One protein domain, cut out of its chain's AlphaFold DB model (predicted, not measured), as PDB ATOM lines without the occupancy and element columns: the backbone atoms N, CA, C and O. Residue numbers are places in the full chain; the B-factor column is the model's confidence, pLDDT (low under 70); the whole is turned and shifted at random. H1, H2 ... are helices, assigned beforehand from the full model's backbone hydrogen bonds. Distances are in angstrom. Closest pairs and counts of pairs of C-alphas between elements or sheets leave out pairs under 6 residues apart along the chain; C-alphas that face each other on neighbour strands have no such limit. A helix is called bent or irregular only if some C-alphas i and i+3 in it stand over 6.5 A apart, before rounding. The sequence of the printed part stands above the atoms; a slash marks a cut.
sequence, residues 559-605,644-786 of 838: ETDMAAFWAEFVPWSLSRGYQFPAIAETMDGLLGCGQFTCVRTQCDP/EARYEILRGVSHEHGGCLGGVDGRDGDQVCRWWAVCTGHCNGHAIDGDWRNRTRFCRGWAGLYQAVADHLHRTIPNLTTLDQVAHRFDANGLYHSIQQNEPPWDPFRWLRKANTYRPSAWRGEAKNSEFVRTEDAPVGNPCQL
ATOM      1  N   GLU A 559     101.514  78.382  98.682       93.69
ATOM      2  CA  GLU A 559     100.703  78.400  97.457       93.69
ATOM      3  C   GLU A 559     101.110  79.538  96.509       93.69
ATOM      4  O   GLU A 559     101.088  79.383  95.287       93.69
ATOM      5  N   THR A 560     101.507  80.680  97.071       94.38
ATOM      6  CA  THR A 560     101.979  81.847  96.322       94.38
ATOM      7  C   THR A 560     103.340  81.615  95.678       94.38
ATOM      8  O   THR A 560     103.513  81.957  94.509       94.38
ATOM      9  N   ASP A 561     104.283  80.989  96.389       96.25
ATOM     10  CA  ASP A 561     105.600  80.664  95.827       96.25
ATOM     11  C   ASP A 561     105.477  79.623  94.713       96.25
ATOM     12  O   ASP A 561     106.112  79.748  93.669       96.25
ATOM     13  N   MET A 562     104.615  78.619  94.900       96.88
ATOM     14  CA  MET A 562     104.339  77.616  93.875       96.88
ATOM     15  C   MET A 562     103.703  78.241  92.625       96.88
ATOM     16  O   MET A 562     104.095  77.908  91.508       96.88
ATOM     17  N   ALA A 563     102.754  79.171  92.786       96.75
ATOM     18  CA  ALA A 563     102.159  79.883  91.655       96.75
ATOM     19  C   ALA A 563     103.205  80.719  90.894       96.75
ATOM     20  O   ALA A 563     103.252  80.681  89.663       96.75
ATOM     21  N   ALA A 564     104.078  81.425  91.620       96.94
ATOM     22  CA  ALA A 564     105.174  82.196  91.034       96.94
ATOM     23  C   ALA A 564     106.190  81.299  90.306       96.94
ATOM     24  O   ALA A 564     106.628  81.635  89.204       96.94
ATOM     25  N   PHE A 565     106.517  80.135  90.879       97.75
ATOM     26  CA  PHE A 565     107.357  79.129  90.234       97.75
ATOM     27  C   PHE A 565     106.780  78.726  88.875       97.75
ATOM     28  O   PHE A 565     107.486  78.809  87.872       97.75
ATOM     29  N   TRP A 566     105.497  78.352  88.806       97.50
ATOM     30  CA  TRP A 566     104.880  77.942  87.541       97.50
ATOM     31  C   TRP A 566     104.822  79.065  86.508       97.50
ATOM     32  O   TRP A 566     105.099  78.815  85.333       97.50
ATOM     33  N   ALA A 567     104.533  80.296  86.934       96.81
ATOM     34  CA  ALA A 567     104.520  81.458  86.051       96.81
ATOM     35  C   ALA A 567     105.878  81.694  85.360       96.81
ATOM     36  O   ALA A 567     105.915  82.083  84.193       96.81
ATOM     37  N   GLU A 568     106.995  81.418  86.046       96.81
ATOM     38  CA  GLU A 568     108.345  81.521  85.469       96.81
ATOM     39  C   GLU A 568     108.791  80.233  84.745       96.81
ATOM     40  O   GLU A 568     109.546  80.282  83.768       96.81
ATOM     41  N   PHE A 569     108.365  79.064  85.227       96.94
ATOM     42  CA  PHE A 569     108.824  77.763  84.745       96.94
ATOM     43  C   PHE A 569     108.137  77.335  83.445       96.94
ATOM     44  O   PHE A 569     108.814  76.849  82.540       96.94
ATOM     45  N   VAL A 570     106.821  77.539  83.315       96.69
ATOM     46  CA  VAL A 570     106.043  77.093  82.144       96.69
ATOM     47  C   VAL A 570     106.547  77.724  80.837       96.69
ATOM     48  O   VAL A 570     106.857  76.965  79.916       96.69
ATOM     49  N   PRO A 571     106.714  79.059  80.716       95.00
ATOM     50  CA  PRO A 571     107.202  79.657  79.472       95.00
ATOM     51  C   PRO A 571     108.613  79.185  79.108       95.00
ATOM     52  O   PRO A 571     108.895  78.909  77.943       95.00
ATOM     53  N   TRP A 572     109.487  79.049  80.112       95.56
ATOM     54  CA  TRP A 572     110.838  78.522  79.925       95.56
ATOM     55  C   TRP A 572     110.803  77.082  79.401       95.56
ATOM     56  O   TRP A 572     111.410  76.799  78.371       95.56
ATOM     57  N   SER A 573     110.038  76.200  80.044       94.56
ATOM     58  CA  SER A 573     109.899  74.801  79.641       94.56
ATOM     59  C   SER A 573     109.405  74.662  78.200       94.56
ATOM     60  O   SER A 573     109.978  73.915  77.408       94.56
ATOM     61  N   LEU A 574     108.349  75.400  77.846       92.19
ATOM     62  CA  LEU A 574     107.738  75.325  76.520       92.19
ATOM     63  C   LEU A 574     108.662  75.876  75.428       92.19
ATOM     64  O   LEU A 574     108.760  75.274  74.363       92.19
ATOM     65  N   SER A 575     109.429  76.937  75.715       91.75
ATOM     66  CA  SER A 575     110.450  77.463  74.790       91.75
ATOM     67  C   SER A 575     111.575  76.469  74.467       91.75
ATOM     68  O   SER A 575     112.250  76.610  73.450       91.75
ATOM     69  N   ARG A 576     111.775  75.453  75.316       90.94
ATOM     70  CA  ARG A 576     112.753  74.370  75.129       90.94
ATOM     71  C   ARG A 576     112.149  73.109  74.505       90.94
ATOM     72  O   ARG A 576     112.884  72.170  74.220       90.94
ATOM     73  N   GLY A 577     110.831  73.075  74.304       88.94
ATOM     74  CA  GLY A 577     110.115  71.888  73.837       88.94
ATOM     75  C   GLY A 577     110.033  70.768  74.878       88.94
ATOM     76  O   GLY A 577     109.822  69.612  74.513       88.94
ATOM     77  N   TYR A 578     110.214  71.074  76.168       90.31
ATOM     78  CA  TYR A 578     110.072  70.076  77.229       90.31
ATOM     79  C   TYR A 578     108.598  69.761  77.497       90.31
ATOM     80  O   TYR A 578     107.763  70.663  77.581       90.31
ATOM     81  N   GLN A 579     108.292  68.474  77.683       79.75
ATOM     82  CA  GLN A 579     106.934  67.957  77.867       79.75
ATOM     83  C   GLN A 579     106.754  67.389  79.279       79.75
ATOM     84  O   GLN A 579     106.641  66.181  79.493       79.75
ATOM     85  N   PHE A 580     106.724  68.273  80.275       90.44
ATOM     86  CA  PHE A 580     106.410  67.856  81.641       90.44
ATOM     87  C   PHE A 580     104.948  67.409  81.736       90.44
ATOM     88  O   PHE A 580     104.075  68.182  81.331       90.44
ATOM     89  N   PRO A 581     104.651  66.244  82.346       87.38
ATOM     90  CA  PRO A 581     103.282  65.737  82.458       87.38
ATOM     91  C   PRO A 581     102.296  66.751  83.050       87.38
ATOM     92  O   PRO A 581     101.217  66.950  82.511       87.38
ATOM     93  N   ALA A 582     102.702  67.491  84.089       89.44
ATOM     94  CA  ALA A 582     101.853  68.512  84.708       89.44
ATOM     95  C   ALA A 582     101.453  69.643  83.738       89.44
ATOM     96  O   ALA A 582     100.344  70.169  83.836       89.44
ATOM     97  N   ILE A 583     102.342  70.020  82.811       93.06
ATOM     98  CA  ILE A 583     102.092  71.059  81.804       93.06
ATOM     99  C   ILE A 583     101.241  70.483  80.669       93.06
ATOM    100  O   ILE A 583     100.221  71.076  80.331       93.06
ATOM    101  N   ALA A 584     101.627  69.320  80.136       90.88
ATOM    102  CA  ALA A 584     100.924  68.655  79.039       90.88
ATOM    103  C   ALA A 584      99.467  68.328  79.408       90.88
ATOM    104  O   ALA A 584      98.553  68.773  78.729       90.88
ATOM    105  N   GLU A 585      99.225  67.704  80.562       90.06
ATOM    106  CA  GLU A 585      97.861  67.379  81.015       90.06
ATOM    107  C   GLU A 585      97.019  68.612  81.350       90.06
ATOM    108  O   GLU A 585      95.787  68.572  81.352       90.06
ATOM    109  N   THR A 586      97.676  69.724  81.683       93.50
ATOM    110  CA  THR A 586      96.975  70.998  81.822       93.50
ATOM    111  C   THR A 586      96.551  71.509  80.449       93.50
ATOM    112  O   THR A 586      95.425  71.973  80.328       93.50
ATOM    113  N   MET A 587      97.387  71.392  79.413       93.12
ATOM    114  CA  MET A 587      96.983  71.721  78.041       93.12
ATOM    115  C   MET A 587      95.814  70.846  77.585       93.12
ATOM    116  O   MET A 587      94.801  71.398  77.165       93.12
ATOM    117  N   ASP A 588      95.910  69.525  77.751       92.00
ATOM    118  CA  ASP A 588      94.854  68.580  77.362       92.00
ATOM    119  C   ASP A 588      93.530  68.920  78.054       92.00
ATOM    120  O   ASP A 588      92.500  69.096  77.403       92.00
ATOM    121  N   GLY A 589      93.567  69.139  79.371       91.81
ATOM    122  CA  GLY A 589      92.387  69.515  80.141       91.81
ATOM    123  C   GLY A 589      91.775  70.859  79.722       91.81
ATOM    124  O   GLY A 589      90.554  70.989  79.664       91.81
ATOM    125  N   LEU A 590      92.599  71.862  79.397       93.50
ATOM    126  CA  LEU A 590      92.116  73.168  78.925       93.50
ATOM    127  C   LEU A 590      91.510  73.114  77.517       93.50
ATOM    128  O   LEU A 590      90.726  74.001  77.176       93.50
ATOM    129  N   LEU A 591      91.867  72.101  76.724       92.88
ATOM    130  CA  LEU A 591      91.354  71.851  75.375       92.88
ATOM    131  C   LEU A 591      90.264  70.769  75.335       92.88
ATOM    132  O   LEU A 591      89.723  70.492  74.272       92.88
ATOM    133  N   GLY A 592      89.912  70.180  76.478       90.12
ATOM    134  CA  GLY A 592      88.870  69.161  76.562       90.12
ATOM    135  C   GLY A 592      89.291  67.772  76.067       90.12
ATOM    136  O   GLY A 592      88.427  66.968  75.738       90.12
ATOM    137  N   CYS A 593      90.592  67.475  76.037       88.50
ATOM    138  CA  CYS A 593      91.167  66.200  75.587       88.50
ATOM    139  C   CYS A 593      91.392  65.186  76.730       88.50
ATOM    140  O   CYS A 593      92.313  64.371  76.668       88.50
ATOM    141  N   GLY A 594      90.582  65.256  77.790       82.00
ATOM    142  CA  GLY A 594      90.707  64.372  78.948       82.00
ATOM    143  C   GLY A 594      91.934  64.641  79.825       82.00
ATOM    144  O   GLY A 594      92.769  65.501  79.552       82.00
ATOM    145  N   GLN A 595      92.016  63.926  80.946       81.38
ATOM    146  CA  GLN A 595      93.172  63.937  81.846       81.38
ATOM    147  C   GLN A 595      93.439  62.514  82.330       81.38
ATOM    148  O   GLN A 595      92.521  61.703  82.388       81.38
ATOM    149  N   PHE A 596      94.682  62.199  82.696       76.06
ATOM    150  CA  PHE A 596      95.033  60.812  83.026       76.06
ATOM    151  C   PHE A 596      95.834  60.635  84.318       76.06
ATOM    152  O   PHE A 596      95.823  59.535  84.875       76.06
ATOM    153  N   THR A 597      96.523  61.656  84.849       82.06
ATOM    154  CA  THR A 597      97.202  61.491  86.139       82.06
ATOM    155  C   THR A 597      96.206  61.561  87.292       82.06
ATOM    156  O   THR A 597      95.394  62.476  87.404       82.06
ATOM    157  N   CYS A 598      96.354  60.627  88.230       83.69
ATOM    158  CA  CYS A 598      95.462  60.446  89.371       83.69
ATOM    159  C   CYS A 598      95.231  61.683  90.244       83.69
ATOM    160  O   CYS A 598      94.155  61.836  90.809       83.69
ATOM    161  N   VAL A 599      96.217  62.578  90.359       86.06
ATOM    162  CA  VAL A 599      96.073  63.809  91.152       86.06
ATOM    163  C   VAL A 599      95.151  64.837  90.489       86.06
ATOM    164  O   VAL A 599      94.777  65.811  91.132       86.06
ATOM    165  N   ARG A 600      94.803  64.637  89.211       82.31
ATOM    166  CA  ARG A 600      93.933  65.507  88.402       82.31
ATOM    167  C   ARG A 600      92.531  64.931  88.208       82.31
ATOM    168  O   ARG A 600      91.621  65.666  87.840       82.31
ATOM    169  N   THR A 601      92.352  63.644  88.481       85.81
ATOM    170  CA  THR A 601      91.076  62.940  88.349       85.81
ATOM    171  C   THR A 601      90.390  62.769  89.699       85.81
ATOM    172  O   THR A 601      91.000  62.900  90.762       85.81
ATOM    173  N   GLN A 602      89.106  62.418  89.662       88.88
ATOM    174  CA  GLN A 602      88.397  62.051  90.876       88.88
ATOM    175  C   GLN A 602      88.944  60.723  91.464       88.88
ATOM    176  O   GLN A 602      89.309  59.804  90.735       88.88
ATOM    177  N   CYS A 603      89.049  60.633  92.791       87.19
ATOM    178  CA  CYS A 603      89.640  59.553  93.574       87.19
ATOM    179  C   CYS A 603      88.878  59.407  94.903       87.19
ATOM    180  O   CYS A 603      88.714  60.377  95.648       87.19
ATOM    181  N   ASP A 604      88.444  58.186  95.219       86.62
ATOM    182  CA  ASP A 604      87.795  57.859  96.488       86.62
ATOM    183  C   ASP A 604      88.872  57.497  97.531       86.62
ATOM    184  O   ASP A 604      89.643  56.563  97.296       86.62
ATOM    185  N   PRO A 605      88.951  58.191  98.685       81.69
ATOM    186  CA  PRO A 605      89.941  57.894  99.723       81.69
ATOM    187  C   PRO A 605      89.822  56.485 100.322       81.69
ATOM    188  O   PRO A 605      90.791  55.982 100.879       81.69
ATOM    189  N   GLU A 644      81.238  59.555  94.886       86.38
ATOM    190  CA  GLU A 644      81.404  60.971  94.526       86.38
ATOM    191  C   GLU A 644      81.247  61.938  95.712       86.38
ATOM    192  O   GLU A 644      81.395  63.149  95.543       86.38
ATOM    193  N   ALA A 645      81.017  61.432  96.930       89.00
ATOM    194  CA  ALA A 645      80.678  62.248  98.101       89.00
ATOM    195  C   ALA A 645      81.686  63.377  98.376       89.00
ATOM    196  O   ALA A 645      81.296  64.498  98.698       89.00
ATOM    197  N   ARG A 646      82.993  63.121  98.201       91.12
ATOM    198  CA  ARG A 646      84.028  64.165  98.321       91.12
ATOM    199  C   ARG A 646      83.744  65.334  97.385       91.12
ATOM    200  O   ARG A 646      83.836  66.490  97.778       91.12
ATOM    201  N   TYR A 647      83.440  65.024  96.135       91.69
ATOM    202  CA  TYR A 647      83.297  66.006  95.075       91.69
ATOM    203  C   TYR A 647      82.001  66.799  95.229       91.69
ATOM    204  O   TYR A 647      81.998  68.000  94.978       91.69
ATOM    205  N   GLU A 648      80.939  66.175  95.735       91.94
ATOM    206  CA  GLU A 648      79.716  66.870  96.152       91.94
ATOM    207  C   GLU A 648      79.983  67.870  97.282       91.94
ATOM    208  O   GLU A 648      79.603  69.036  97.164       91.94
ATOM    209  N   ILE A 649      80.708  67.451  98.330       94.00
ATOM    210  CA  ILE A 649      81.097  68.324  99.448       94.00
ATOM    211  C   ILE A 649      81.907  69.517  98.938       94.00
ATOM    212  O   ILE A 649      81.570  70.664  99.222       94.00
ATOM    213  N   LEU A 650      82.949  69.268  98.142       95.19
ATOM    214  CA  LEU A 650      83.812  70.330  97.629       95.19
ATOM    215  C   LEU A 650      83.038  71.363  96.806       95.19
ATOM    216  O   LEU A 650      83.324  72.550  96.905       95.19
ATOM    217  N   ARG A 651      82.054  70.941  96.010       92.44
ATOM    218  CA  ARG A 651      81.229  71.865  95.219       92.44
ATOM    219  C   ARG A 651      80.249  72.668  96.071       92.44
ATOM    220  O   ARG A 651      79.933  73.791  95.699       92.44
ATOM    221  N   GLY A 652      79.765  72.101  97.175       92.19
ATOM    222  CA  GLY A 652      78.788  72.747  98.056       92.19
ATOM    223  C   GLY A 652      79.392  73.649  99.135       92.19
ATOM    224  O   GLY A 652      78.683  74.475  99.702       92.19
ATOM    225  N   VAL A 653      80.685  73.503  99.436       94.88
ATOM    226  CA  VAL A 653      81.367  74.255 100.500       94.88
ATOM    227  C   VAL A 653      82.157  75.428  99.912       94.88
ATOM    228  O   VAL A 653      82.852  75.288  98.901       94.88
ATOM    229  N   SER A 654      82.073  76.598 100.557       94.44
ATOM    230  CA  SER A 654      82.810  77.801 100.155       94.44
ATOM    231  C   SER A 654      84.325  77.603 100.218       94.44
ATOM    232  O   SER A 654      84.860  76.828 101.017       94.44
ATOM    233  N   HIS A 655      85.047  78.328  99.367       93.81
ATOM    234  CA  HIS A 655      86.502  78.273  99.321       93.81
ATOM    235  C   HIS A 655      87.146  78.695 100.657       93.81
ATOM    236  O   HIS A 655      88.157  78.129 101.067       93.81
ATOM    237  N   GLU A 656      86.557  79.625 101.406       91.38
ATOM    238  CA  GLU A 656      87.026  79.966 102.760       91.38
ATOM    239  C   GLU A 656      86.921  78.795 103.756       91.38
ATOM    240  O   GLU A 656      87.771  78.664 104.631       91.38
ATOM    241  N   HIS A 657      85.951  77.892 103.577       93.38
ATOM    242  CA  HIS A 657      85.685  76.757 104.466       93.38
ATOM    243  C   HIS A 657      86.243  75.422 103.947       93.38
ATOM    244  O   HIS A 657      85.754  74.358 104.309       93.38
ATOM    245  N   GLY A 658      87.270  75.455 103.095       93.50
ATOM    246  CA  GLY A 658      87.931  74.232 102.614       93.50
ATOM    247  C   GLY A 658      87.325  73.612 101.346       93.50
ATOM    248  O   GLY A 658      87.922  72.694 100.786       93.50
ATOM    249  N   GLY A 659      86.218  74.147 100.821       95.12
ATOM    250  CA  GLY A 659      85.601  73.696  99.569       95.12
ATOM    251  C   GLY A 659      86.106  74.421  98.315       95.12
ATOM    252  O   GLY A 659      87.191  75.005  98.305       95.12
ATOM    253  N   CYS A 660      85.338  74.354  97.232       94.94
ATOM    254  CA  CYS A 660      85.658  74.887  95.904       94.94
ATOM    255  C   CYS A 660      84.610  75.883  95.368       94.94
ATOM    256  O   CYS A 660      84.819  76.424  94.277       94.94
ATOM    257  N   LEU A 661      83.522  76.142  96.104       93.31
ATOM    258  CA  LEU A 661      82.530  77.167  95.765       93.31
ATOM    259  C   LEU A 661      83.137  78.574  95.921       93.31
ATOM    260  O   LEU A 661      83.813  78.858  96.911       93.31
ATOM    261  N   GLY A 662      82.947  79.433  94.924       91.38
ATOM    262  CA  GLY A 662      83.526  80.778  94.823       91.38
ATOM    263  C   GLY A 662      84.955  80.847  94.286       91.38
ATOM    264  O   GLY A 662      85.438  81.926  93.943       91.38
ATOM    265  N   GLY A 663      85.616  79.698  94.122       90.44
ATOM    266  CA  GLY A 663      86.909  79.608  93.454       90.44
ATOM    267  C   GLY A 663      88.104  80.153  94.242       90.44
ATOM    268  O   GLY A 663      87.993  80.710  95.328       90.44
ATOM    269  N   VAL A 664      89.295  79.950  93.675       89.25
ATOM    270  CA  VAL A 664      90.603  80.187  94.326       89.25
ATOM    271  C   VAL A 664      90.989  81.664  94.501       89.25
ATOM    272  O   VAL A 664      91.893  82.024  95.266       89.25
ATOM    273  N   ASP A 665      90.303  82.536  93.775       81.88
ATOM    274  CA  ASP A 665      90.543  83.976  93.702       81.88
ATOM    275  C   ASP A 665      89.246  84.793  93.802       81.88
ATOM    276  O   ASP A 665      89.261  85.997  93.552       81.88
ATOM    277  N   GLY A 666      88.130  84.153  94.167       80.88
ATOM    278  CA  GLY A 666      86.830  84.807  94.287       80.88
ATOM    279  C   GLY A 666      86.192  85.203  92.952       80.88
ATOM    280  O   GLY A 666      85.108  85.783  92.963       80.88
ATOM    281  N   ARG A 667      86.820  84.909  91.799       78.25
ATOM    282  CA  ARG A 667      86.269  85.270  90.477       78.25
ATOM    283  C   ARG A 667      85.009  84.493  90.121       78.25
ATOM    284  O   ARG A 667      84.281  84.919  89.229       78.25
ATOM    285  N   ASP A 668      84.768  83.383  90.808       84.56
ATOM    286  CA  ASP A 668      83.694  82.453  90.489       84.56
ATOM    287  C   ASP A 668      82.427  82.695  91.342       84.56
ATOM    288  O   ASP A 668      81.423  82.034  91.118       84.56
ATOM    289  N   GLY A 669      82.408  83.684  92.253       84.44
ATOM    290  CA  GLY A 669      81.192  84.148  92.950       84.44
ATOM    291  C   GLY A 669      80.399  83.031  93.647       84.44
ATOM    292  O   GLY A 669      80.923  82.361  94.530       84.44
ATOM    293  N   ASP A 670      79.146  82.817  93.230       85.50
ATOM    294  CA  ASP A 670      78.274  81.733  93.724       85.50
ATOM    295  C   ASP A 670      78.407  80.429  92.907       85.50
ATOM    296  O   ASP A 670      77.586  79.520  93.024       85.50
ATOM    297  N   GLN A 671      79.411  80.335  92.032       88.75
ATOM    298  CA  GLN A 671      79.707  79.166  91.202       88.75
ATOM    299  C   GLN A 671      80.937  78.425  91.724       88.75
ATOM    300  O   GLN A 671      81.792  78.968  92.426       88.75
ATOM    301  N   VAL A 672      81.052  77.148  91.370       91.44
ATOM    302  CA  VAL A 672      82.281  76.391  91.620       91.44
ATOM    303  C   VAL A 672      83.430  76.948  90.784       91.44
ATOM    304  O   VAL A 672      83.224  77.496  89.703       91.44
ATOM    305  N   CYS A 673      84.653  76.781  91.288       93.31
ATOM    306  CA  CYS A 673      85.853  77.261  90.627       93.31
ATOM    307  C   CYS A 673      85.888  76.936  89.123       93.31
ATOM    308  O   CYS A 673      85.754  75.771  88.752       93.31
ATOM    309  N   ARG A 674      86.202  77.903  88.255       92.31
ATOM    310  CA  ARG A 674      86.321  77.671  86.797       92.31
ATOM    311  C   ARG A 674      87.338  76.596  86.404       92.31
ATOM    312  O   ARG A 674      87.265  76.023  85.324       92.31
ATOM    313  N   TRP A 675      88.309  76.327  87.276       93.62
ATOM    314  CA  TRP A 675      89.315  75.284  87.080       93.62
ATOM    315  C   TRP A 675      88.822  73.893  87.491       93.62
ATOM    316  O   TRP A 675      89.572  72.928  87.375       93.62
ATOM    317  N   TRP A 676      87.596  73.767  88.005       92.44
ATOM    318  CA  TRP A 676      87.052  72.529  88.561       92.44
ATOM    319  C   TRP A 676      87.202  71.341  87.615       92.44
ATOM    320  O   TRP A 676      87.728  70.312  88.032       92.44
ATOM    321  N   ALA A 677      86.844  71.504  86.340       89.88
ATOM    322  CA  ALA A 677      86.852  70.408  85.373       89.88
ATOM    323  C   ALA A 677      88.260  69.868  85.040       89.88
ATOM    324  O   ALA A 677      88.371  68.789  84.470       89.88
ATOM    325  N   VAL A 678      89.330  70.572  85.442       90.12
ATOM    326  CA  VAL A 678      90.733  70.119  85.308       90.12
ATOM    327  C   VAL A 678      91.449  69.895  86.639       90.12
ATOM    328  O   VAL A 678      92.629  69.522  86.662       90.12
ATOM    329  N   CYS A 679      90.788  70.224  87.747       91.94
ATOM    330  CA  CYS A 679      91.367  70.265  89.085       91.94
ATOM    331  C   CYS A 679      90.705  69.251  90.011       91.94
ATOM    332  O   CYS A 679      91.407  68.527  90.706       91.94
ATOM    333  N   THR A 680      89.369  69.246  90.052       90.94
ATOM    334  CA  THR A 680      88.518  68.440  90.946       90.94
ATOM    335  C   THR A 680      88.909  68.512  92.434       90.94
ATOM    336  O   THR A 680      88.656  67.603  93.212       90.94
ATOM    337  N   GLY A 681      89.549  69.603  92.870       91.25
ATOM    338  CA  GLY A 681      90.053  69.744  94.244       91.25
ATOM    339  C   GLY A 681      91.366  69.001  94.531       91.25
ATOM    340  O   GLY A 681      91.835  69.046  95.672       91.25
ATOM    341  N   HIS A 682      91.984  68.392  93.510       91.12
ATOM    342  CA  HIS A 682      93.276  67.688  93.542       91.12
ATOM    343  C   HIS A 682      93.329  66.492  94.506       91.12
ATOM    344  O   HIS A 682      92.318  66.117  95.109       91.12
ATOM    345  N   CYS A 683      94.511  65.875  94.629       88.81
ATOM    346  CA  CYS A 683      94.774  64.738  95.518       88.81
ATOM    347  C   CYS A 683      94.211  64.961  96.934       88.81
ATOM    348  O   CYS A 683      94.541  65.943  97.601       88.81
ATOM    349  N   ASN A 684      93.396  64.016  97.404       86.69
ATOM    350  CA  ASN A 684      92.848  63.988  98.764       86.69
ATOM    351  C   ASN A 684      93.929  63.804  99.844       86.69
ATOM    352  O   ASN A 684      93.765  64.311 100.946       86.69
ATOM    353  N   GLY A 685      95.059  63.170  99.520       82.38
ATOM    354  CA  GLY A 685      96.229  63.112 100.401       82.38
ATOM    355  C   GLY A 685      96.967  64.445 100.562       82.38
ATOM    356  O   GLY A 685      97.833  64.547 101.418       82.38
ATOM    357  N   HIS A 686      96.632  65.470  99.767       87.12
ATOM    358  CA  HIS A 686      97.152  66.833  99.927       87.12
ATOM    359  C   HIS A 686      96.129  67.801 100.528       87.12
ATOM    360  O   HIS A 686      96.258  69.020 100.356       87.12
ATOM    361  N   ALA A 687      95.056  67.278 101.122       88.56
ATOM    362  CA  ALA A 687      93.960  68.092 101.610       88.56
ATOM    363  C   ALA A 687      94.366  68.952 102.815       88.56
ATOM    364  O   ALA A 687      95.272  68.608 103.577       88.56
ATOM    365  N   ILE A 688      93.691  70.092 102.971       88.38
ATOM    366  CA  ILE A 688      93.881  70.986 104.120       88.38
ATOM    367  C   ILE A 688      93.681  70.190 105.416       88.38
ATOM    368  O   ILE A 688      92.689  69.473 105.565       88.38
ATOM    369  N   ASP A 689      94.661  70.303 106.314       82.31
ATOM    370  CA  ASP A 689      94.723  69.617 107.613       82.31
ATOM    371  C   ASP A 689      94.622  68.082 107.549       82.31
ATOM    372  O   ASP A 689      94.318  67.428 108.544       82.31
ATOM    373  N   GLY A 690      94.884  67.484 106.379       79.25
ATOM    374  CA  GLY A 690      94.760  66.040 106.164       79.25
ATOM    375  C   GLY A 690      93.313  65.537 106.097       79.25
ATOM    376  O   GLY A 690      93.083  64.330 106.047       79.25
ATOM    377  N   ASP A 691      92.326  66.436 106.074       85.88
ATOM    378  CA  ASP A 691      90.917  66.078 105.952       85.88
ATOM    379  C   ASP A 691      90.533  65.925 104.478       85.88
ATOM    380  O   ASP A 691      90.364  66.910 103.762       85.88
ATOM    381  N   TRP A 692      90.344  64.684 104.022       87.06
ATOM    382  CA  TRP A 692      90.033  64.364 102.623       87.06
ATOM    383  C   TRP A 692      88.791  65.079 102.069       87.06
ATOM    384  O   TRP A 692      88.654  65.178 100.847       87.06
ATOM    385  N   ARG A 693      87.886  65.562 102.932       89.19
ATOM    386  CA  ARG A 693      86.695  66.333 102.539       89.19
ATOM    387  C   ARG A 693      87.055  67.722 102.016       89.19
ATOM    388  O   ARG A 693      86.280  68.300 101.260       89.19
ATOM    389  N   ASN A 694      88.229  68.229 102.384       92.94
ATOM    390  CA  ASN A 694      88.741  69.514 101.946       92.94
ATOM    391  C   ASN A 694      89.507  69.408 100.620       92.94
ATOM    392  O   ASN A 694      89.978  68.347 100.181       92.94
ATOM    393  N   ARG A 695      89.634  70.555  99.951       93.75
ATOM    394  CA  ARG A 695      90.487  70.704  98.770       93.75
ATOM    395  C   ARG A 695      91.960  70.600  99.158       93.75
ATOM    396  O   ARG A 695      92.326  70.709 100.329       93.75
ATOM    397  N   THR A 696      92.819  70.472  98.152       92.38
ATOM    398  CA  THR A 696      94.267  70.559  98.354       92.38
ATOM    399  C   THR A 696      94.711  71.877  99.002       92.38
ATOM    400  O   THR A 696      94.220  72.950  98.643       92.38
ATOM    401  N   ARG A 697      95.722  71.811  99.876       90.81
ATOM    402  CA  ARG A 697      96.413  72.991 100.423       90.81
ATOM    403  C   ARG A 697      97.301  73.731  99.416       90.81
ATOM    404  O   ARG A 697      97.833  74.778  99.744       90.81
ATOM    405  N   PHE A 698      97.443  73.209  98.192       93.62
ATOM    406  CA  PHE A 698      98.192  73.822  97.085       93.62
ATOM    407  C   PHE A 698      97.286  74.493  96.034       93.62
ATOM    408  O   PHE A 698      97.671  74.628  94.870       93.62
ATOM    409  N   CYS A 699      96.056  74.861  96.400       94.56
ATOM    410  CA  CYS A 699      95.006  75.291  95.476       94.56
ATOM    411  C   CYS A 699      95.444  76.449  94.563       94.56
ATOM    412  O   CYS A 699      95.381  76.334  93.334       94.56
ATOM    413  N   ARG A 700      95.956  77.539  95.140       94.88
ATOM    414  CA  ARG A 700      96.441  78.705  94.387       94.88
ATOM    415  C   ARG A 700      97.725  78.406  93.617       94.88
ATOM    416  O   ARG A 700      97.901  78.931  92.519       94.88
ATOM    417  N   GLY A 701      98.562  77.502  94.123       95.31
ATOM    418  CA  GLY A 701      99.743  77.011  93.414       95.31
ATOM    419  C   GLY A 701      99.383  76.329  92.092       95.31
ATOM    420  O   GLY A 701      99.938  76.663  91.045       95.31
ATOM    421  N   TRP A 702      98.399  75.424  92.114       95.06
ATOM    422  CA  TRP A 702      97.895  74.757  90.909       95.06
ATOM    423  C   TRP A 702      97.160  75.702  89.963       95.06
ATOM    424  O   TRP A 702      97.359  75.625  88.752       95.06
ATOM    425  N   ALA A 703      96.366  76.633  90.493       95.38
ATOM    426  CA  ALA A 703      95.740  77.665  89.672       95.38
ATOM    427  C   ALA A 703      96.779  78.512  88.914       95.38
ATOM    428  O   ALA A 703      96.545  78.876  87.763       95.38
ATOM    429  N   GLY A 704      97.946  78.764  89.521       96.06
ATOM    430  CA  GLY A 704      99.084  79.409  88.861       96.06
ATOM    431  C   GLY A 704      99.617  78.624  87.658       96.06
ATOM    432  O   GLY A 704      99.875  79.223  86.616       96.06
ATOM    433  N   LEU A 705      99.709  77.291  87.754       96.00
ATOM    434  CA  LEU A 705     100.047  76.431  86.610       96.00
ATOM    435  C   LEU A 705      99.011  76.561  85.489       96.00
ATOM    436  O   LEU A 705      99.382  76.765  84.335       96.00
ATOM    437  N   TYR A 706      97.722  76.469  85.822       95.62
ATOM    438  CA  TYR A 706      96.648  76.520  84.823       95.62
ATOM    439  C   TYR A 706      96.613  77.862  84.110       95.62
ATOM    440  O   TYR A 706      96.546  77.906  82.884       95.62
ATOM    441  N   GLN A 707      96.749  78.948  84.871       96.19
ATOM    442  CA  GLN A 707      96.830  80.288  84.317       96.19
ATOM    443  C   GLN A 707      98.062  80.445  83.419       96.19
ATOM    444  O   GLN A 707      97.926  80.929  82.303       96.19
ATOM    445  N   ALA A 708      99.245  79.985  83.844       97.19
ATOM    446  CA  ALA A 708     100.463  80.102  83.043       97.19
ATOM    447  C   ALA A 708     100.369  79.345  81.704       97.19
ATOM    448  O   ALA A 708     100.857  79.835  80.682       97.19
ATOM    449  N   VAL A 709      99.724  78.172  81.696       96.25
ATOM    450  CA  VAL A 709      99.469  77.399  80.472       96.25
ATOM    451  C   VAL A 709      98.418  78.083  79.596       96.25
ATOM    452  O   VAL A 709      98.668  78.261  78.405       96.25
ATOM    453  N   ALA A 710      97.291  78.525  80.161       95.31
ATOM    454  CA  ALA A 710      96.259  79.261  79.424       95.31
ATOM    455  C   ALA A 710      96.827  80.543  78.790       95.31
ATOM    456  O   ALA A 710      96.636  80.797  77.603       95.31
ATOM    457  N   ASP A 711      97.618  81.312  79.541       95.44
ATOM    458  CA  ASP A 711      98.284  82.522  79.053       95.44
ATOM    459  C   ASP A 711      99.290  82.217  77.943       95.44
ATOM    460  O   ASP A 711      99.499  83.037  77.048       95.44
ATOM    461  N   HIS A 712      99.975  81.073  78.005       93.94
ATOM    462  CA  HIS A 712     100.849  80.641  76.919       93.94
ATOM    463  C   HIS A 712     100.034  80.297  75.669       93.94
ATOM    464  O   HIS A 712     100.337  80.813  74.597       93.94
ATOM    465  N   LEU A 713      98.973  79.497  75.804       92.56
ATOM    466  CA  LEU A 713      98.094  79.121  74.696       92.56
ATOM    467  C   LEU A 713      97.480  80.347  74.012       92.56
ATOM    468  O   LEU A 713      97.568  80.459  72.794       92.56
ATOM    469  N   HIS A 714      96.948  81.306  74.772       90.75
ATOM    470  CA  HIS A 714      96.364  82.533  74.219       90.75
ATOM    471  C   HIS A 714      97.398  83.468  73.583       90.75
ATOM    472  O   HIS A 714      97.083  84.181  72.635       90.75
ATOM    473  N   ARG A 715      98.645  83.482  74.067       89.31
ATOM    474  CA  ARG A 715      99.717  84.254  73.418       89.31
ATOM    475  C   ARG A 715     100.169  83.614  72.110       89.31
ATOM    476  O   ARG A 715     100.438  84.335  71.153       89.31
ATOM    477  N   THR A 716     100.244  82.288  72.073       88.62
ATOM    478  CA  THR A 716     100.660  81.532  70.886       88.62
ATOM    479  C   THR A 716      99.548  81.489  69.835       88.62
ATOM    480  O   THR A 716      99.818  81.625  68.644       88.62
ATOM    481  N   ILE A 717      98.292  81.336  70.263       88.50
ATOM    482  CA  ILE A 717      97.107  81.219  69.407       88.50
ATOM    483  C   ILE A 717      95.971  82.086  69.994       88.50
ATOM    484  O   ILE A 717      95.133  81.586  70.746       88.50
ATOM    485  N   PRO A 718      95.894  83.386  69.643       84.56
ATOM    486  CA  PRO A 718      94.949  84.330  70.258       84.56
ATOM    487  C   PRO A 718      93.466  83.969  70.147       84.56
ATOM    488  O   PRO A 718      92.673  84.361  70.998       84.56
ATOM    489  N   ASN A 719      93.080  83.228  69.103       84.69
ATOM    490  CA  ASN A 719      91.696  82.809  68.872       84.69
ATOM    491  C   ASN A 719      91.374  81.404  69.404       84.69
ATOM    492  O   ASN A 719      90.284  80.893  69.152       84.69
ATOM    493  N   LEU A 720      92.283  80.769  70.143       89.31
ATOM    494  CA  LEU A 720      91.976  79.518  70.829       89.31
ATOM    495  C   LEU A 720      90.966  79.771  71.955       89.31
ATOM    496  O   LEU A 720      91.058  80.780  72.652       89.31
ATOM    497  N   THR A 721      89.996  78.870  72.115       89.62
ATOM    498  CA  THR A 721      89.022  78.921  73.215       89.62
ATOM    499  C   THR A 721      89.337  77.838  74.232       89.62
ATOM    500  O   THR A 721      89.146  76.653  73.967       89.62
ATOM    501  N   THR A 722      89.820  78.234  75.399       93.00
ATOM    502  CA  THR A 722      90.161  77.311  76.484       93.00
ATOM    503  C   THR A 722      89.044  77.221  77.516       93.00
ATOM    504  O   THR A 722      88.176  78.092  77.616       93.00
ATOM    505  N   LEU A 723      89.100  76.163  78.323       91.31
ATOM    506  CA  LEU A 723      88.161  75.897  79.408       91.31
ATOM    507  C   LEU A 723      87.879  77.120  80.300       91.31
ATOM    508  O   LEU A 723      86.723  77.390  80.605       91.31
ATOM    509  N   ASP A 724      88.892  77.893  80.701       90.44
ATOM    510  CA  ASP A 724      88.707  79.048  81.593       90.44
ATOM    511  C   ASP A 724      87.829  80.157  81.006       90.44
ATOM    512  O   ASP A 724      87.216  80.914  81.760       90.44
ATOM    513  N   GLN A 725      87.715  80.228  79.679       88.12
ATOM    514  CA  GLN A 725      86.857  81.192  78.994       88.12
ATOM    515  C   GLN A 725      85.398  80.736  78.893       88.12
ATOM    516  O   GLN A 725      84.523  81.566  78.641       88.12
ATOM    517  N   VAL A 726      85.118  79.440  79.054       88.75
ATOM    518  CA  VAL A 726      83.788  78.855  78.806       88.75
ATOM    519  C   VAL A 726      83.206  78.100  79.997       88.75
ATOM    520  O   VAL A 726      82.013  77.819  79.984       88.75
ATOM    521  N   ALA A 727      83.993  77.821  81.039       87.81
ATOM    522  CA  ALA A 727      83.580  77.017  82.191       87.81
ATOM    523  C   ALA A 727      82.279  77.514  82.843       87.81
ATOM    524  O   ALA A 727      81.417  76.711  83.172       87.81
ATOM    525  N   HIS A 728      82.095  78.835  82.941       86.69
ATOM    526  CA  HIS A 728      80.904  79.472  83.520       86.69
ATOM    527  C   HIS A 728      79.589  79.179  82.772       86.69
ATOM    528  O   HIS A 728      78.522  79.562  83.242       86.69
ATOM    529  N   ARG A 729      79.650  78.570  81.583       85.81
ATOM    530  CA  ARG A 729      78.483  78.275  80.737       85.81
ATOM    531  C   ARG A 729      77.897  76.890  80.985       85.81
ATOM    532  O   ARG A 729      76.830  76.597  80.454       85.81
ATOM    533  N   PHE A 730      78.594  76.038  81.730       85.62
ATOM    534  CA  PHE A 730      78.266  74.623  81.853       85.62
ATOM    535  C   PHE A 730      78.150  74.206  83.315       85.62
ATOM    536  O   PHE A 730      78.818  74.759  84.187       85.62
ATOM    537  N   ASP A 731      77.347  73.170  83.567       88.19
ATOM    538  CA  ASP A 731      77.424  72.451  84.834       88.19
ATOM    539  C   ASP A 731      78.825  71.854  84.988       88.19
ATOM    540  O   ASP A 731      79.312  71.128  84.119       88.19
ATOM    541  N   ALA A 732      79.487  72.156  86.098       85.12
ATOM    542  CA  ALA A 732      80.890  71.817  86.265       85.12
ATOM    543  C   ALA A 732      81.144  70.304  86.356       85.12
ATOM    544  O   ALA A 732      82.237  69.850  86.009       85.12
ATOM    545  N   ASN A 733      80.164  69.515  86.816       85.00
ATOM    546  CA  ASN A 733      80.303  68.064  86.885       85.00
ATOM    547  C   ASN A 733      80.100  67.434  85.504       85.00
ATOM    548  O   ASN A 733      80.950  66.669  85.052       85.00
ATOM    549  N   GLY A 734      79.042  67.829  84.793       85.94
ATOM    550  CA  GLY A 734      78.831  67.439  83.398       85.94
ATOM    551  C   GLY A 734      80.019  67.821  82.510       85.94
ATOM    552  O   GLY A 734      80.465  67.026  81.681       85.94
ATOM    553  N   LEU A 735      80.606  68.997  82.743       86.62
ATOM    554  CA  LEU A 735      81.812  69.445  82.051       86.62
ATOM    555  C   LEU A 735      83.029  68.564  82.364       86.62
ATOM    556  O   LEU A 735      83.763  68.197  81.455       86.62
ATOM    557  N   TYR A 736      83.238  68.182  83.627       90.31
ATOM    558  CA  TYR A 736      84.300  67.237  83.981       90.31
ATOM    559  C   TYR A 736      84.125  65.894  83.255       90.31
ATOM    560  O   TYR A 736      85.053  65.445  82.586       90.31
ATOM    561  N   HIS A 737      82.948  65.269  83.352       89.12
ATOM    562  CA  HIS A 737      82.713  63.943  82.766       89.12
ATOM    563  C   HIS A 737      82.838  63.941  81.238       89.12
ATOM    564  O   HIS A 737      83.484  63.051  80.691       89.12
ATOM    565  N   SER A 738      82.296  64.959  80.564       88.19
ATOM    566  CA  SER A 738      82.416  65.108  79.108       88.19
ATOM    567  C   SER A 738      83.871  65.251  78.652       88.19
ATOM    568  O   SER A 738      84.287  64.577  77.712       88.19
ATOM    569  N   ILE A 739      84.685  66.041  79.362       87.75
ATOM    570  CA  ILE A 739      86.127  66.141  79.092       87.75
ATOM    571  C   ILE A 739      86.813  64.781  79.263       87.75
ATOM    572  O   ILE A 739      87.616  64.408  78.414       87.75
ATOM    573  N   GLN A 740      86.506  64.019  80.320       87.44
ATOM    574  CA  GLN A 740      87.107  62.688  80.520       87.44
ATOM    575  C   GLN A 740      86.716  61.676  79.431       87.44
ATOM    576  O   GLN A 740      87.449  60.719  79.199       87.44
ATOM    577  N   GLN A 741      85.584  61.892  78.759       87.38
ATOM    578  CA  GLN A 741      85.112  61.085  77.631       87.38
ATOM    579  C   GLN A 741      85.601  61.611  76.271       87.38
ATOM    580  O   GLN A 741      85.278  61.017  75.249       87.38
ATOM    581  N   ASN A 742      86.407  62.681  76.244       84.75
ATOM    582  CA  ASN A 742      86.822  63.391  75.027       84.75
ATOM    583  C   ASN A 742      85.644  63.923  74.190       84.75
ATOM    584  O   ASN A 742      85.755  64.066  72.973       84.75
ATOM    585  N   GLU A 743      84.533  64.264  74.845       87.50
ATOM    586  CA  GLU A 743      83.330  64.832  74.226       87.50
ATOM    587  C   GLU A 743      83.009  66.226  74.800       87.50
ATOM    588  O   GLU A 743      81.897  66.459  75.283       87.50
ATOM    589  N   PRO A 744      83.963  67.183  74.812       87.75
ATOM    590  CA  PRO A 744      83.731  68.483  75.428       87.75
ATOM    591  C   PRO A 744      82.581  69.234  74.730       87.75
ATOM    592  O   PRO A 744      82.505  69.256  73.500       87.75
ATOM    593  N   PRO A 745      81.716  69.944  75.479       85.25
ATOM    594  CA  PRO A 745      80.584  70.681  74.912       85.25
ATOM    595  C   PRO A 745      80.994  71.986  74.199       85.25
ATOM    596  O   PRO A 745      80.140  72.792  73.825       85.25
ATOM    597  N   TRP A 746      82.297  72.231  74.023       89.56
ATOM    598  CA  TRP A 746      82.833  73.349  73.255       89.56
ATOM    599  C   TRP A 746      83.926  72.866  72.296       89.56
ATOM    600  O   TRP A 746      84.626  71.900  72.573       89.56
ATOM    601  N   ASP A 747      84.092  73.577  71.180       88.38
ATOM    602  CA  ASP A 747      85.188  73.362  70.229       88.38
ATOM    603  C   ASP A 747      86.309  74.385  70.492       88.38
ATOM    604  O   ASP A 747      86.124  75.574  70.190       88.38
ATOM    605  N   PRO A 748      87.480  73.967  71.018       89.88
ATOM    606  CA  PRO A 748      88.589  74.877  71.297       89.88
ATOM    607  C   PRO A 748      89.098  75.617  70.058       89.88
ATOM    608  O   PRO A 748      89.615  76.732  70.163       89.88
ATOM    609  N   PHE A 749      88.927  75.018  68.876       89.12
ATOM    610  CA  PHE A 749      89.438  75.517  67.603       89.12
ATOM    611  C   PHE A 749      88.365  76.241  66.780       89.12
ATOM    612  O   PHE A 749      88.627  76.601  65.629       89.12
ATOM    613  N   ARG A 750      87.175  76.507  67.351       84.88
ATOM    614  CA  ARG A 750      86.035  77.121  66.642       84.88
ATOM    615  C   ARG A 750      86.457  78.360  65.859       84.88
ATOM    616  O   ARG A 750      86.183  78.449  64.665       84.88
ATOM    617  N   TRP A 751      87.174  79.284  66.501       82.06
ATOM    618  CA  TRP A 751      87.609  80.556  65.906       82.06
ATOM    619  C   TRP A 751      88.909  80.469  65.097       82.06
ATOM    620  O   TRP A 751      89.463  81.501  64.735       82.06
ATOM    621  N   LEU A 752      89.401  79.268  64.797       84.00
ATOM    622  CA  LEU A 752      90.518  79.053  63.870       84.00
ATOM    623  C   LEU A 752      90.041  78.554  62.501       84.00
ATOM    624  O   LEU A 752      90.788  78.586  61.525       84.00
ATOM    625  N   ARG A 753      88.777  78.131  62.408       83.25
ATOM    626  CA  ARG A 753      88.158  77.670  61.165       83.25
ATOM    627  C   ARG A 753      87.717  78.870  60.331       83.25
ATOM    628  O   ARG A 753      87.037  79.764  60.832       83.25
ATOM    629  N   LYS A 754      88.020  78.842  59.031       77.25
ATOM    630  CA  LYS A 754      87.627  79.886  58.063       77.25
ATOM    631  C   LYS A 754      86.116  80.172  58.059       77.25
ATOM    632  O   LYS A 754      85.716  81.290  57.771       77.25
ATOM    633  N   ALA A 755      85.294  79.180  58.410       77.38
ATOM    634  CA  ALA A 755      83.845  79.335  58.537       77.38
ATOM    635  C   ALA A 755      83.423  80.335  59.633       77.38
ATOM    636  O   ALA A 755      82.366  80.936  59.523       77.38
ATOM    637  N   ASN A 756      84.250  80.546  60.664       74.75
ATOM    638  CA  ASN A 756      83.867  81.292  61.869       74.75
ATOM    639  C   ASN A 756      84.652  82.604  62.056       74.75
ATOM    640  O   ASN A 756      84.330  83.417  62.922       74.75
ATOM    641  N   THR A 757      85.705  82.840  61.273       73.12
ATOM    642  CA  THR A 757      86.550  84.035  61.397       73.12
ATOM    643  C   THR A 757      87.118  84.459  60.048       73.12
ATOM    644  O   THR A 757      87.494  83.632  59.218       73.12
ATOM    645  N   TYR A 758      87.240  85.772  59.846       72.06
ATOM    646  CA  TYR A 758      87.931  86.331  58.682       72.06
ATOM    647  C   TYR A 758      89.457  86.330  58.846       72.06
ATOM    648  O   TYR A 758      90.182  86.434  57.858       72.06
ATOM    649  N   ARG A 759      89.962  86.256  60.087       75.38
ATOM    650  CA  ARG A 759      91.393  86.328  60.417       75.38
ATOM    651  C   ARG A 759      91.724  85.414  61.613       75.38
ATOM    652  O   ARG A 759      91.859  85.921  62.727       75.38
ATOM    653  N   PRO A 760      91.928  84.101  61.385       71.19
ATOM    654  CA  PRO A 760      92.248  83.113  62.427       71.19
ATOM    655  C   PRO A 760      93.406  83.481  63.359       71.19
ATOM    656  O   PRO A 760      93.406  83.099  64.524       71.19
ATOM    657  N   SER A 761      94.375  84.261  62.884       70.44
ATOM    658  CA  SER A 761      95.562  84.671  63.641       70.44
ATOM    659  C   SER A 761      95.465  86.062  64.287       70.44
ATOM    660  O   SER A 761      96.431  86.521  64.892       70.44
ATOM    661  N   ALA A 762      94.336  86.770  64.169       73.62
ATOM    662  CA  ALA A 762      94.206  88.124  64.711       73.62
ATOM    663  C   ALA A 762      93.800  88.132  66.195       73.62
ATOM    664  O   ALA A 762      92.870  87.447  66.595       73.62
ATOM    665  N   TRP A 763      94.440  88.995  66.988       65.50
ATOM    666  CA  TRP A 763      94.162  89.193  68.421       65.50
ATOM    667  C   TRP A 763      92.927  90.067  68.719       65.50
ATOM    668  O   TRP A 763      92.581  90.283  69.878       65.50
ATOM    669  N   ARG A 764      92.283  90.629  67.687       61.72
ATOM    670  CA  ARG A 764      91.191  91.605  67.828       61.72
ATOM    671  C   ARG A 764      89.835  90.906  67.849       61.72
ATOM    672  O   ARG A 764      89.567  90.083  66.981       61.72
ATOM    673  N   GLY A 765      88.948  91.308  68.761       61.00
ATOM    674  CA  GLY A 765      87.569  90.797  68.825       61.00
ATOM    675  C   GLY A 765      86.780  90.971  67.519       61.00
ATOM    676  O   GLY A 765      85.984  90.109  67.167       61.00
ATOM    677  N   GLU A 766      87.085  92.018  66.748       60.56
ATOM    678  CA  GLU A 766      86.515  92.312  65.420       60.56
ATOM    679  C   GLU A 766      86.870  91.272  64.339       60.56
ATOM    680  O   GLU A 766      86.269  91.257  63.269       60.56
ATOM    681  N   ALA A 767      87.852  90.397  64.584       61.03
ATOM    682  CA  ALA A 767      88.193  89.305  63.671       61.03
ATOM    683  C   ALA A 767      87.198  88.132  63.733       61.03
ATOM    684  O   ALA A 767      87.211  87.266  62.850       61.03
ATOM    685  N   LYS A 768      86.356  88.082  64.773       65.88
ATOM    686  CA  LYS A 768      85.299  87.081  64.946       65.88
ATOM    687  C   LYS A 768      84.063  87.551  64.182       65.88
ATOM    688  O   LYS A 768      83.619  88.681  64.359       65.88
ATOM    689  N   ASN A 769      83.537  86.710  63.293       61.16
ATOM    690  CA  ASN A 769      82.441  87.113  62.419       61.16
ATOM    691  C   ASN A 769      81.116  87.188  63.200       61.16
ATOM    692  O   ASN A 769      80.614  86.159  63.645       61.16
ATOM    693  N   SER A 770      80.542  88.386  63.341       55.66
ATOM    694  CA  SER A 770      79.289  88.631  64.066       55.66
ATOM    695  C   SER A 770      78.046  88.002  63.421       55.66
ATOM    696  O   SER A 770      77.063  87.781  64.127       55.66
ATOM    697  N   GLU A 771      78.072  87.663  62.129       52.69
ATOM    698  CA  GLU A 771      76.963  86.966  61.454       52.69
ATOM    699  C   GLU A 771      76.902  85.471  61.821       52.69
ATOM    700  O   GLU A 771      75.813  84.917  61.940       52.69
ATOM    701  N   PHE A 772      78.045  84.843  62.126       49.62
ATOM    702  CA  PHE A 772      78.140  83.442  62.581       49.62
ATOM    703  C   PHE A 772      78.100  83.303  64.113       49.62
ATOM    704  O   PHE A 772      78.095  82.193  64.644       49.62
ATOM    705  N   VAL A 773      78.044  84.426  64.840       48.06
ATOM    706  CA  VAL A 773      77.750  84.463  66.286       48.06
ATOM    707  C   VAL A 773      76.291  84.073  66.559       48.06
ATOM    708  O   VAL A 773      75.976  83.701  67.680       48.06
ATOM    709  N   ARG A 774      75.401  84.123  65.553       42.28
ATOM    710  CA  ARG A 774      73.963  83.817  65.696       42.28
ATOM    711  C   ARG A 774      73.521  82.462  65.142       42.28
ATOM    712  O   ARG A 774      72.386  82.064  65.389       42.28
ATOM    713  N   THR A 775      74.364  81.753  64.397       40.94
ATOM    714  CA  THR A 775      74.028  80.426  63.865       40.94
ATOM    715  C   THR A 775      74.773  79.380  64.683       40.94
ATOM    716  O   THR A 775      75.978  79.211  64.520       40.94
ATOM    717  N   GLU A 776      74.042  78.733  65.592       42.94
ATOM    718  CA  GLU A 776      74.515  77.747  66.575       42.94
ATOM    719  C   GLU A 776      75.279  78.364  67.763       42.94
ATOM    720  O   GLU A 776      76.478  78.147  68.002       42.94
ATOM    721  N   ASP A 777      74.533  79.107  68.585       42.38
ATOM    722  CA  ASP A 777      74.637  78.886  70.026       42.38
ATOM    723  C   ASP A 777      74.476  77.373  70.234       42.38
ATOM    724  O   ASP A 777      73.429  76.813  69.899       42.38
ATOM    725  N   ALA A 778      75.520  76.686  70.717       38.12
ATOM    726  CA  ALA A 778      75.325  75.348  71.272       38.12
ATOM    727  C   ALA A 778      74.128  75.449  72.229       38.12
ATOM    728  O   ALA A 778      74.053  76.449  72.956       38.12
ATOM    729  N   PRO A 779      73.159  74.521  72.167       39.22
ATOM    730  CA  PRO A 779      71.884  74.711  72.833       39.22
ATOM    731  C   PRO A 779      72.131  75.102  74.287       39.22
ATOM    732  O   PRO A 779      72.968  74.503  74.963       39.22
ATOM    733  N   VAL A 780      71.379  76.094  74.768       42.88
ATOM    734  CA  VAL A 780      71.093  76.244  76.199       42.88
ATOM    735  C   VAL A 780      70.305  74.992  76.582       42.88
ATOM    736  O   VAL A 780      69.079  74.970  76.592       42.88
ATOM    737  N   GLY A 781      71.017  73.883  76.718       37.66
ATOM    738  CA  GLY A 781      70.482  72.551  76.872       37.66
ATOM    739  C   GLY A 781      71.077  71.973  78.133       37.66
ATOM    740  O   GLY A 781      72.296  71.962  78.299       37.66
ATOM    741  N   ASN A 782      70.205  71.496  79.020       38.72
ATOM    742  CA  ASN A 782      70.619  70.608  80.095       38.72
ATOM    743  C   ASN A 782      71.536  69.519  79.512       38.72
ATOM    744  O   ASN A 782      71.238  69.032  78.412       38.72
ATOM    745  N   PRO A 783      72.610  69.116  80.218       39.25
ATOM    746  CA  PRO A 783      73.376  67.947  79.815       39.25
ATOM    747  C   PRO A 783      72.399  66.797  79.569       39.25
ATOM    748  O   PRO A 783      71.386  66.681  80.269       39.25
ATOM    749  N   CYS A 784      72.680  66.018  78.524       36.19
ATOM    750  CA  CYS A 784      71.901  64.858  78.113       36.19
ATOM    751  C   CYS A 784      71.364  64.138  79.359       36.19
ATOM    752  O   CYS A 784      72.151  63.757  80.229       36.19
ATOM    753  N   GLN A 785      70.037  64.018  79.498       34.94
ATOM    754  CA  GLN A 785      69.469  63.217  80.576       34.94
ATOM    755  C   GLN A 785      70.023  61.804  80.415       34.94
ATOM    756  O   GLN A 785      69.645  61.089  79.486       34.94
ATOM    757  N   LEU A 786      70.932  61.414  81.305       32.75
ATOM    758  CA  LEU A 786      71.392  60.042  81.422       32.75
ATOM    759  C   LEU A 786      70.166  59.172  81.714       32.75
ATOM    760  O   LEU A 786      69.712  59.059  82.852       32.75
TER     761      LEU A 786
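This is residues 559 to 605 and 644 to 786 of the 838 residues of the protein "INTEIN_C_TER domain-containing protein" of marine sediment metagenome (UniProt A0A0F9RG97). There is little regular structure: long helices H1 and H5 lie side by side, H2 crosses H5 and touches H4 and H6, and long stretches with no named element run between and after the helices, the last of them residues 741 to 786, whose C-alphas lie 12 to 28 A from the mean of all C-alphas. The 190 printed residues include seven named helices, H1 to H7 in order, and no named strand: all helix, with 74 residues in named elements. The whole is compact, radius of gyration of the C-alphas 17.1 A, spans 52 by 45 by 28 A.

H1, residues 559 to 575, touches H5, residues 699 to 716, at a shallow tilt of 28 degrees, the same way; closest C-alphas Ala 563 and Gly 701, 4.1 A. H2, residues 581 to 591, is the hub. It touches H5 (residues 705 to 710 alone; closest C-alphas Thr 586 and Tyr 706, 6.3 A), H4, residues 676 to 679 (Gly 589 and Val 678, 5.5 A), and H6, residues 723 to 729 (Leu 590 and Leu 723, 4.8 A). H7, residues 732 to 740, touches H4; H3, residues 645 to 652, touches no helix. Every O i to N i+4 pair is within hydrogen-bond range in H2, H3, H5 and H7, 11 of 13 in H1, 1 of 3 in H6, where O i to N i+3 gives 2 of 4; H4 is too short.

H1 begins at C-alpha 559 (100.703, 78.400, 97.457), 24.7 A long; H5 is 26.0 A. H6 is irregular, C-alphas 725 and 728 being 7.7 A apart. H7 ends at C-alpha 740 (87.107, 62.688, 80.520).

Residues 606 to 643 are not printed; C-alphas 605 and 644 are 10.5 A apart. Links H3 to H4 and H4 to H5 are long. Residues 763 to 786 have pLDDT under 70.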